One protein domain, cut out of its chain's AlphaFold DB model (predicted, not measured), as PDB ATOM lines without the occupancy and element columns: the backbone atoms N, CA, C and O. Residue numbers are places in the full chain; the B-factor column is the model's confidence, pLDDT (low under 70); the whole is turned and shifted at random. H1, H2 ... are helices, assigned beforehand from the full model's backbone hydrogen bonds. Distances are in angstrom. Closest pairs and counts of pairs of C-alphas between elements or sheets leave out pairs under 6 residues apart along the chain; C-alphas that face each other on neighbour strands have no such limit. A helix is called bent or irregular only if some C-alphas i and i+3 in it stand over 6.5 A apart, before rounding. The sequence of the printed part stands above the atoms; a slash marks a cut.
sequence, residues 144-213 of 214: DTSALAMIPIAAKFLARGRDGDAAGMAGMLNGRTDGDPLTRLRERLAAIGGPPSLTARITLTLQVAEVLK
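This is residues 144 to 213 of the 214 residues of an uncharacterized protein of Phytomonospora endophytica (UniProt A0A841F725). This is a compact bundle of four helices side by side, made of two helical hairpins, H1 with H2 and H3 with H4. H1 and H3 make the middle pair, each touching the three other helices, while H2 and H4 lie at opposite corners, apart from each other; H1 and H4 run one way, H2 and H3 the other. The 70 printed residues hold four named helices, in the order H1, H2, H3, H4, and no named strand; the class is all helix. The radius of gyration of the C-alphas is 10.7 A, and the C-alphas span 29 by 26 by 15 A.

Find C-alpha 144 at (-16.695, -40.639, 37.179); from there H1, residues 144 to 159, runs 22.9 A from first to last C-alpha. Look near residue 151 for a kink of 25 degrees; H1 is irregular, but only just, with C-alphas 149 and 152 being 6.6 A apart. Next comes H2, residues 163 to 174, 16.0 A long. H3, residues 181 to 192, begins with C-alpha 181 at (-1.319, -48.925, 34.918) and is 16.6 A long. H4, residues 196 to 212, is the longest helix with 17 residues and 24.2 A, and it ends with C-alpha 212 at (-1.102, -60.729, 44.227).

Begin with H1, one of the two hubs of the bundle, a set of helices that stand at shallow tilts to each other where they touch. H1 and H2 form a helical hairpin and touch at a shallow tilt of 15 degrees, opposite ways; their closest C-alphas, those of Ala 154 and Ala 166, are 4.6 A apart. H1 touches H3, the other hub, opposite ways at 21 degrees, closest at the C-alphas of Asp 144 and Ile 192, 5.7 A apart. H1 and H4 touch and run the same way at 20 degrees, with the C-alphas of Ala 159 and Ala 209 closest at 4.4 A. H2 and H3 touch and run the same way at 25 degrees; look at the C-alphas of Ala 167 and Pro 181, the closest, 5.0 A apart. H3 and H4 form the second helical hairpin, touching opposite ways at 5 degrees, with the C-alphas of Leu 189 and Thr 199 closest at 7.2 A. H2 and H4 are apart. In H2, H3 and H4 every O i to N i+4 pair is within hydrogen-bond range; in H1 10 of 12 are.

The two C-alphas farthest apart, those of Asp 178 and Ser 197, are 29.6 A apart. The printed part runs from 144 to 213 with no cut. The links from H1 to H2 and from H3 to H4 are tight, and the link from H2 to H3, of 6 residues, is short. The mean pLDDT of the printed part is 93.3, and no printed residue is under 70.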
ATOM      1  N   ASP A 144     -17.174 -40.348  35.830       93.25
ATOM      2  CA  ASP A 144     -16.695 -40.639  37.179       93.25
ATOM      3  C   ASP A 144     -17.354 -41.907  37.732       93.25
ATOM      4  O   ASP A 144     -16.646 -42.800  38.199       93.25
ATOM      5  N   THR A 145     -18.669 -42.078  37.551       93.25
ATOM      6  CA  THR A 145     -19.362 -43.360  37.787       93.25
ATOM      7  C   THR A 145     -18.729 -44.494  36.978       93.25
ATOM      8  O   THR A 145     -18.429 -45.558  37.527       93.25
ATOM      9  N   SER A 146     -18.458 -44.263  35.689       92.69
ATOM     10  CA  SER A 146     -17.802 -45.256  34.834       92.69
ATOM     11  C   SER A 146     -16.399 -45.599  35.339       92.69
ATOM     12  O   SER A 146     -16.044 -46.773  35.426       92.69
ATOM     13  N   ALA A 147     -15.611 -44.606  35.762       94.81
ATOM     14  CA  ALA A 147     -14.296 -44.860  36.337       94.81
ATOM     15  C   ALA A 147     -14.373 -45.679  37.637       94.81
ATOM     16  O   ALA A 147     -13.620 -46.641  37.786       94.81
ATOM     17  N   LEU A 148     -15.306 -45.365  38.542       95.88
ATOM     18  CA  LEU A 148     -15.509 -46.129  39.779       95.88
ATOM     19  C   LEU A 148     -15.873 -47.597  39.506       95.88
ATOM     20  O   LEU A 148     -15.403 -48.479  40.224       95.88
ATOM     21  N   ALA A 149     -16.651 -47.867  38.455       94.88
ATOM     22  CA  ALA A 149     -16.995 -49.220  38.018       94.88
ATOM     23  C   ALA A 149     -15.813 -49.965  37.366       94.88
ATOM     24  O   ALA A 149     -15.594 -51.148  37.623       94.88
ATOM     25  N   MET A 150     -15.030 -49.282  36.527       95.44
ATOM     26  CA  MET A 150     -13.998 -49.915  35.697       95.44
ATOM     27  C   MET A 150     -12.654 -50.115  36.411       95.44
ATOM     28  O   MET A 150     -11.926 -51.054  36.084       95.44
ATOM     29  N   ILE A 151     -12.298 -49.275  37.393       96.88
ATOM     30  CA  ILE A 151     -11.021 -49.398  38.121       96.88
ATOM     31  C   ILE A 151     -10.861 -50.787  38.778       96.88
ATOM     32  O   ILE A 151      -9.802 -51.396  38.598       96.88
ATOM     33  N   PRO A 152     -11.867 -51.343  39.488       96.38
ATOM     34  CA  PRO A 152     -11.792 -52.708  40.013       96.38
ATOM     35  C   PRO A 152     -11.556 -53.772  38.937       96.38
ATOM     36  O   PRO A 152     -10.830 -54.731  39.184       96.38
ATOM     37  N   ILE A 153     -12.130 -53.612  37.742       95.19
ATOM     38  CA  ILE A 153     -11.953 -54.561  36.634       95.19
ATOM     39  C   ILE A 153     -10.503 -54.530  36.140       95.19
ATOM     40  O   ILE A 153      -9.858 -55.575  36.035       95.19
ATOM     41  N   ALA A 154      -9.946 -53.335  35.940       96.31
ATOM     42  CA  ALA A 154      -8.544 -53.172  35.568       96.31
ATOM     43  C   ALA A 154      -7.593 -53.750  36.635       96.31
ATOM     44  O   ALA A 154      -6.605 -54.407  36.302       96.31
ATOM     45  N   ALA A 155      -7.919 -53.578  37.922       96.38
ATOM     46  CA  ALA A 155      -7.168 -54.173  39.026       96.38
ATOM     47  C   ALA A 155      -7.158 -55.711  38.955       96.38
ATOM     48  O   ALA A 155      -6.111 -56.333  39.129       96.38
ATOM     49  N   LYS A 156      -8.293 -56.338  38.627       95.75
ATOM     50  CA  LYS A 156      -8.368 -57.796  38.443       95.75
ATOM     51  C   LYS A 156      -7.503 -58.281  37.282       95.75
ATOM     52  O   LYS A 156      -6.931 -59.364  37.367       95.75
ATOM     53  N   PHE A 157      -7.384 -57.512  36.199       95.88
ATOM     54  CA  PHE A 157      -6.455 -57.857  35.120       95.88
ATOM     55  C   PHE A 157      -4.998 -57.808  35.576       95.88
ATOM     56  O   PHE A 157      -4.269 -58.762  35.305       95.88
ATOM     57  N   LEU A 158      -4.599 -56.787  36.342       95.25
ATOM     58  CA  LEU A 158      -3.260 -56.739  36.946       95.25
ATOM     59  C   LEU A 158      -3.000 -57.955  37.839       95.25
ATOM     60  O   LEU A 158      -1.969 -58.606  37.697       95.25
ATOM     61  N   ALA A 159      -3.951 -58.305  38.710       95.62
ATOM     62  CA  ALA A 159      -3.820 -59.455  39.606       95.62
ATOM     63  C   ALA A 159      -3.606 -60.777  38.844       95.62
ATOM     64  O   ALA A 159      -2.895 -61.658  39.320       95.62
ATOM     65  N   ARG A 160      -4.189 -60.903  37.644       95.38
ATOM     66  CA  ARG A 160      -4.063 -62.075  36.762       95.38
ATOM     67  C   ARG A 160      -2.873 -62.003  35.789       95.38
ATOM     68  O   ARG A 160      -2.812 -62.809  34.866       95.38
ATOM     69  N   GLY A 161      -1.967 -61.033  35.934       94.81
ATOM     70  CA  GLY A 161      -0.823 -60.852  35.028       94.81
ATOM     71  C   GLY A 161      -1.204 -60.380  33.615       94.81
ATOM     72  O   GLY A 161      -0.407 -60.469  32.683       94.81
ATOM     73  N   ARG A 162      -2.427 -59.868  33.425       95.31
ATOM     74  CA  ARG A 162      -2.943 -59.351  32.146       95.31
ATOM     75  C   ARG A 162      -2.638 -57.860  32.001       95.31
ATOM     76  O   ARG A 162      -3.533 -57.023  31.888       95.31
ATOM     77  N   ASP A 163      -1.348 -57.529  32.009       92.44
ATOM     78  CA  ASP A 163      -0.864 -56.142  32.049       92.44
ATOM     79  C   ASP A 163      -1.326 -55.297  30.854       92.44
ATOM     80  O   ASP A 163      -1.654 -54.123  31.028       92.44
ATOM     81  N   GLY A 164      -1.402 -55.881  29.654       93.44
ATOM     82  CA  GLY A 164      -1.880 -55.183  28.455       93.44
ATOM     83  C   GLY A 164      -3.345 -54.752  28.562       93.44
ATOM     84  O   GLY A 164      -3.677 -53.609  28.244       93.44
ATOM     85  N   ASP A 165      -4.205 -55.629  29.084       94.50
ATOM     86  CA  ASP A 165      -5.628 -55.333  29.276       94.50
ATOM     87  C   ASP A 165      -5.831 -54.274  30.363       94.50
ATOM     88  O   ASP A 165      -6.591 -53.320  30.185       94.50
ATOM     89  N   ALA A 166      -5.087 -54.386  31.469       94.19
ATOM     90  CA  ALA A 166      -5.087 -53.377  32.521       94.19
ATOM     91  C   ALA A 166      -4.592 -52.011  32.021       94.19
ATOM     92  O   ALA A 166      -5.192 -50.984  32.339       94.19
ATOM     93  N   ALA A 167      -3.523 -51.982  31.218       93.44
ATOM     94  CA  ALA A 167      -2.989 -50.761  30.620       93.44
ATOM     95  C   ALA A 167      -3.975 -50.117  29.637       93.44
ATOM     96  O   ALA A 167      -4.097 -48.889  29.624       93.44
ATOM     97  N   GLY A 168      -4.680 -50.934  28.846       93.69
ATOM     98  CA  GLY A 168      -5.741 -50.492  27.944       93.69
ATOM     99  C   GLY A 168      -6.904 -49.857  28.704       93.69
ATOM    100  O   GLY A 168      -7.291 -48.731  28.396       93.69
ATOM    101  N   MET A 169      -7.395 -50.515  29.759       93.88
ATOM    102  CA  MET A 169      -8.445 -49.959  30.621       93.88
ATOM    103  C   MET A 169      -8.008 -48.671  31.320       93.88
ATOM    104  O   MET A 169      -8.714 -47.668  31.241       93.88
ATOM    105  N   ALA A 170      -6.825 -48.650  31.939       92.81
ATOM    106  CA  ALA A 170      -6.279 -47.437  32.547       92.81
ATOM    107  C   ALA A 170      -6.137 -46.300  31.517       92.81
ATOM    108  O   ALA A 170      -6.383 -45.136  31.834       92.81
ATOM    109  N   GLY A 171      -5.787 -46.635  30.272       90.69
ATOM    110  CA  GLY A 171      -5.685 -45.669  29.186       90.69
ATOM    111  C   GLY A 171      -7.017 -45.103  28.724       90.69
ATOM    112  O   GLY A 171      -7.091 -43.897  28.500       90.69
ATOM    113  N   MET A 172      -8.073 -45.914  28.665       90.50
ATOM    114  CA  MET A 172      -9.428 -45.416  28.411       90.50
ATOM    115  C   MET A 172      -9.897 -44.463  29.517       90.50
ATOM    116  O   MET A 172     -10.503 -43.438  29.222       90.50
ATOM    117  N   LEU A 173      -9.575 -44.764  30.780       90.44
ATOM    118  CA  LEU A 173     -10.019 -43.972  31.930       90.44
ATOM    119  C   LEU A 173      -9.278 -42.638  32.096       90.44
ATOM    120  O   LEU A 173      -9.874 -41.673  32.570       90.44
ATOM    121  N   ASN A 174      -8.000 -42.580  31.705       81.06
ATOM    122  CA  ASN A 174      -7.154 -41.389  31.868       81.06
ATOM    123  C   ASN A 174      -6.812 -40.677  30.551       81.06
ATOM    124  O   ASN A 174      -6.115 -39.665  30.572       81.06
ATOM    125  N   GLY A 175      -7.234 -41.215  29.402       78.00
ATOM    126  CA  GLY A 175      -6.864 -40.711  28.074       78.00
ATOM    127  C   GLY A 175      -5.380 -40.884  27.720       78.00
ATOM    128  O   GLY A 175      -4.881 -40.207  26.824       78.00
ATOM    129  N   ARG A 176      -4.652 -41.753  28.435       78.88
ATOM    130  CA  ARG A 176      -3.193 -41.923  28.329       78.88
ATOM    131  C   ARG A 176      -2.788 -43.386  28.370       78.88
ATOM    132  O   ARG A 176      -3.048 -44.051  29.364       78.88
ATOM    133  N   THR A 177      -2.108 -43.883  27.342       77.06
ATOM    134  CA  THR A 177      -1.679 -45.293  27.258       77.06
ATOM    135  C   THR A 177      -0.277 -45.553  27.814       77.06
ATOM    136  O   THR A 177       0.119 -46.710  27.935       77.06
ATOM    137  N   ASP A 178       0.474 -44.506  28.152       81.50
ATOM    138  CA  ASP A 178       1.832 -44.573  28.683       81.50
ATOM    139  C   ASP A 178       1.868 -44.739  30.214       81.50
ATOM    140  O   ASP A 178       0.939 -44.356  30.923       81.50
ATOM    141  N   GLY A 179       2.965 -45.301  30.733       85.56
ATOM    142  CA  GLY A 179       3.219 -45.423  32.172       85.56
ATOM    143  C   GLY A 179       2.596 -46.645  32.860       85.56
ATOM    144  O   GLY A 179       1.861 -47.440  32.269       85.56
ATOM    145  N   ASP A 180       2.910 -46.794  34.147       91.56
ATOM    146  CA  ASP A 180       2.427 -47.897  34.979       91.56
ATOM    147  C   ASP A 180       0.887 -47.841  35.135       91.56
ATOM    148  O   ASP A 180       0.346 -46.794  35.510       91.56
ATOM    149  N   PRO A 181       0.142 -48.923  34.822       92.94
ATOM    150  CA  PRO A 181      -1.319 -48.925  34.918       92.94
ATOM    151  C   PRO A 181      -1.809 -48.689  36.345       92.94
ATOM    152  O   PRO A 181      -2.794 -47.985  36.547       92.94
ATOM    153  N   LEU A 182      -1.126 -49.250  37.342       94.06
ATOM    154  CA  LEU A 182      -1.573 -49.190  38.730       94.06
ATOM    155  C   LEU A 182      -1.484 -47.768  39.296       94.06
ATOM    156  O   LEU A 182      -2.438 -47.287  39.910       94.06
ATOM    157  N   THR A 183      -0.375 -47.076  39.042       93.88
ATOM    158  CA  THR A 183      -0.207 -45.651  39.356       93.88
ATOM    159  C   THR A 183      -1.323 -44.818  38.725       93.88
ATOM    160  O   THR A 183      -1.998 -44.068  39.428       93.88
ATOM    161  N   ARG A 184      -1.609 -45.032  37.436       93.75
ATOM    162  CA  ARG A 184      -2.680 -44.324  36.715       93.75
ATOM    163  C   ARG A 184      -4.066 -44.558  37.317       93.75
ATOM    164  O   ARG A 184      -4.843 -43.615  37.454       93.75
ATOM    165  N   LEU A 185      -4.389 -45.797  37.687       95.19
ATOM    166  CA  LEU A 185      -5.668 -46.127  38.325       95.19
ATOM    167  C   LEU A 185      -5.812 -45.439  39.692       95.19
ATOM    168  O   LEU A 185      -6.891 -44.943  40.015       95.19
ATOM    169  N   ARG A 186      -4.728 -45.358  40.477       95.44
ATOM    170  CA  ARG A 186      -4.702 -44.645  41.767       95.44
ATOM    171  C   ARG A 186      -4.897 -43.142  41.596       95.44
ATOM    172  O   ARG A 186      -5.696 -42.552  42.317       95.44
ATOM    173  N   GLU A 187      -4.208 -42.538  40.633       94.19
ATOM    174  CA  GLU A 187      -4.367 -41.120  40.294       94.19
ATOM    175  C   GLU A 187      -5.800 -40.812  39.848       94.19
ATOM    176  O   GLU A 187      -6.394 -39.840  40.313       94.19
ATOM    177  N   ARG A 188      -6.392 -41.676  39.008       95.00
ATOM    178  CA  ARG A 188      -7.785 -41.520  38.574       95.00
ATOM    179  C   ARG A 188      -8.747 -41.582  39.747       95.00
ATOM    180  O   ARG A 188      -9.597 -40.708  39.861       95.00
ATOM    181  N   LEU A 189      -8.594 -42.578  40.623       95.81
ATOM    182  CA  LEU A 189      -9.429 -42.729  41.814       95.81
ATOM    183  C   LEU A 189      -9.334 -41.504  42.735       95.81
ATOM    184  O   LEU A 189     -10.347 -41.038  43.249       95.81
ATOM    185  N   ALA A 190      -8.126 -40.964  42.923       94.44
ATOM    186  CA  ALA A 190      -7.913 -39.765  43.727       94.44
ATOM    187  C   ALA A 190      -8.564 -38.513  43.110       94.44
ATOM    188  O   ALA A 190      -9.042 -37.656  43.848       94.44
ATOM    189  N   ALA A 191      -8.595 -38.412  41.777       93.88
ATOM    190  CA  ALA A 191      -9.156 -37.266  41.064       93.88
ATOM    191  C   ALA A 191     -10.694 -37.246  41.038       93.88
ATOM    192  O   ALA A 191     -11.278 -36.174  41.163       93.88
ATOM    193  N   ILE A 192     -11.345 -38.404  40.869       92.06
ATOM    194  CA  ILE A 192     -12.817 -38.496  40.785       92.06
ATOM    195  C   ILE A 192     -13.501 -38.374  42.151       92.06
ATOM    196  O   ILE A 192     -14.623 -37.887  42.252       92.06
ATOM    197  N   GLY A 193     -12.837 -38.813  43.224       79.94
ATOM    198  CA  GLY A 193     -13.470 -38.918  44.536       79.94
ATOM    199  C   GLY A 193     -14.578 -39.979  44.561       79.94
ATOM    200  O   GLY A 193     -14.457 -41.039  43.956       79.94
ATOM    201  N   GLY A 194     -15.641 -39.733  45.321       87.25
ATOM    202  CA  GLY A 194     -16.772 -40.652  45.479       87.25
ATOM    203  C   GLY A 194     -17.078 -40.974  46.944       87.25
ATOM    204  O   GLY A 194     -16.384 -40.493  47.847       87.25
ATOM    205  N   PRO A 195     -18.121 -41.781  47.209       93.06
ATOM    206  CA  PRO A 195     -18.481 -42.173  48.566       93.06
ATOM    207  C   PRO A 195     -17.274 -42.783  49.302       93.06
ATOM    208  O   PRO A 195     -16.643 -43.692  48.753       93.06
ATOM    209  N   PRO A 196     -16.946 -42.345  50.536       94.81
ATOM    210  CA  PRO A 196     -15.740 -42.795  51.241       94.81
ATOM    211  C   PRO A 196     -15.624 -44.316  51.388       94.81
ATOM    212  O   PRO A 196     -14.533 -44.874  51.328       94.81
ATOM    213  N   SER A 197     -16.752 -45.006  51.563       95.56
ATOM    214  CA  SER A 197     -16.792 -46.467  51.652       95.56
ATOM    215  C   SER A 197     -16.434 -47.142  50.326       95.56
ATOM    216  O   SER A 197     -15.693 -48.123  50.317       95.56
ATOM    217  N   LEU A 198     -16.919 -46.601  49.207       95.88
ATOM    218  CA  LEU A 198     -16.658 -47.121  47.870       95.88
ATOM    219  C   LEU A 198     -15.193 -46.906  47.478       95.88
ATOM    220  O   LEU A 198     -14.506 -47.854  47.101       95.88
ATOM    221  N   THR A 199     -14.682 -45.686  47.646       96.56
ATOM    222  CA  THR A 199     -13.288 -45.348  47.329       96.56
ATOM    223  C   THR A 199     -12.300 -46.134  48.191       96.56
ATOM    224  O   THR A 199     -11.287 -46.617  47.678       96.56
ATOM    225  N   ALA A 200     -12.615 -46.361  49.471       96.81
ATOM    226  CA  ALA A 200     -11.821 -47.223  50.344       96.81
ATOM    227  C   ALA A 200     -11.775 -48.677  49.843       96.81
ATOM    228  O   ALA A 200     -10.708 -49.293  49.850       96.81
ATOM    229  N   ARG A 201     -12.902 -49.229  49.368       97.44
ATOM    230  CA  ARG A 201     -12.945 -50.594  48.814       97.44
ATOM    231  C   ARG A 201     -12.177 -50.716  47.504       97.44
ATOM    232  O   ARG A 201     -11.405 -51.656  47.365       97.44
ATOM    233  N   ILE A 202     -12.311 -49.753  46.594       97.50
ATOM    234  CA  ILE A 202     -11.547 -49.741  45.336       97.50
ATOM    235  C   ILE A 202     -10.042 -49.611  45.622       97.50
ATOM    236  O   ILE A 202      -9.233 -50.326  45.031       97.50
ATOM    237  N   THR A 203      -9.657 -48.760  46.579       97.62
ATOM    238  CA  THR A 203      -8.257 -48.621  47.012       97.62
ATOM    239  C   THR A 203      -7.706 -49.945  47.533       97.62
ATOM    240  O   THR A 203      -6.618 -50.357  47.131       97.62
ATOM    241  N   LEU A 204      -8.462 -50.636  48.391       98.12
ATOM    242  CA  LEU A 204      -8.055 -51.935  48.915       98.12
ATOM    243  C   LEU A 204      -7.956 -52.989  47.802       98.12
ATOM    244  O   LEU A 204      -6.983 -53.737  47.767       98.12
ATOM    245  N   THR A 205      -8.886 -53.003  46.843       97.88
ATOM    246  CA  THR A 205      -8.815 -53.872  45.657       97.88
ATOM    247  C   THR A 205      -7.527 -53.646  44.861       97.88
ATOM    248  O   THR A 205      -6.853 -54.615  44.518       97.88
ATOM    249  N   LEU A 206      -7.135 -52.390  44.617       97.62
ATOM    250  CA  LEU A 206      -5.877 -52.063  43.931       97.62
ATOM    251  C   LEU A 206      -4.648 -52.547  44.715       97.62
ATOM    252  O   LEU A 206      -3.697 -53.043  44.118       97.62
ATOM    253  N   GLN A 207      -4.661 -52.428  46.046       98.00
ATOM    254  CA  GLN A 207      -3.579 -52.930  46.898       98.00
ATOM    255  C   GLN A 207      -3.492 -54.462  46.872       98.00
ATOM    256  O   GLN A 207      -2.393 -55.009  46.798       98.00
ATOM    257  N   VAL A 208      -4.630 -55.165  46.925       98.06
ATOM    258  CA  VAL A 208      -4.655 -56.636  46.846       98.06
ATOM    259  C   VAL A 208      -4.143 -57.087  45.481       98.06
ATOM    260  O   VAL A 208      -3.299 -57.976  45.418       98.06
ATOM    261  N   ALA A 209      -4.581 -56.437  44.401       96.94
ATOM    262  CA  ALA A 209      -4.123 -56.741  43.050       96.94
ATOM    263  C   ALA A 209      -2.610 -56.539  42.871       96.94
ATOM    264  O   ALA A 209      -1.956 -57.393  42.283       96.94
ATOM    265  N   GLU A 210      -2.042 -55.454  43.408       96.56
ATOM    266  CA  GLU A 210      -0.596 -55.186  43.366       96.56
ATOM    267  C   GLU A 210       0.218 -56.290  44.043       96.56
ATOM    268  O   GLU A 210       1.207 -56.765  43.494       96.56
ATOM    269  N   VAL A 211      -0.213 -56.717  45.233       97.31
ATOM    270  CA  VAL A 211       0.488 -57.732  46.030       97.31
ATOM    271  C   VAL A 211       0.345 -59.133  45.427       97.31
ATOM    272  O   VAL A 211       1.249 -59.966  45.556       97.31
ATOM    273  N   LEU A 212      -0.801 -59.419  44.804       96.00
ATOM    274  CA  LEU A 212      -1.102 -60.729  44.227       96.00
ATOM    275  C   LEU A 212      -0.708 -60.871  42.760       96.00
ATOM    276  O   LEU A 212      -0.732 -62.005  42.284       96.00
ATOM    277  N   LYS A 213      -0.317 -59.778  42.085       91.31
ATOM    278  CA  LYS A 213       0.159 -59.785  40.699       91.31
ATOM    279  C   LYS A 213       1.128 -60.955  40.481       91.31
ATOM    280  O   LYS A 213       2.119 -61.089  41.204       91.31
TER     281      LYS A 213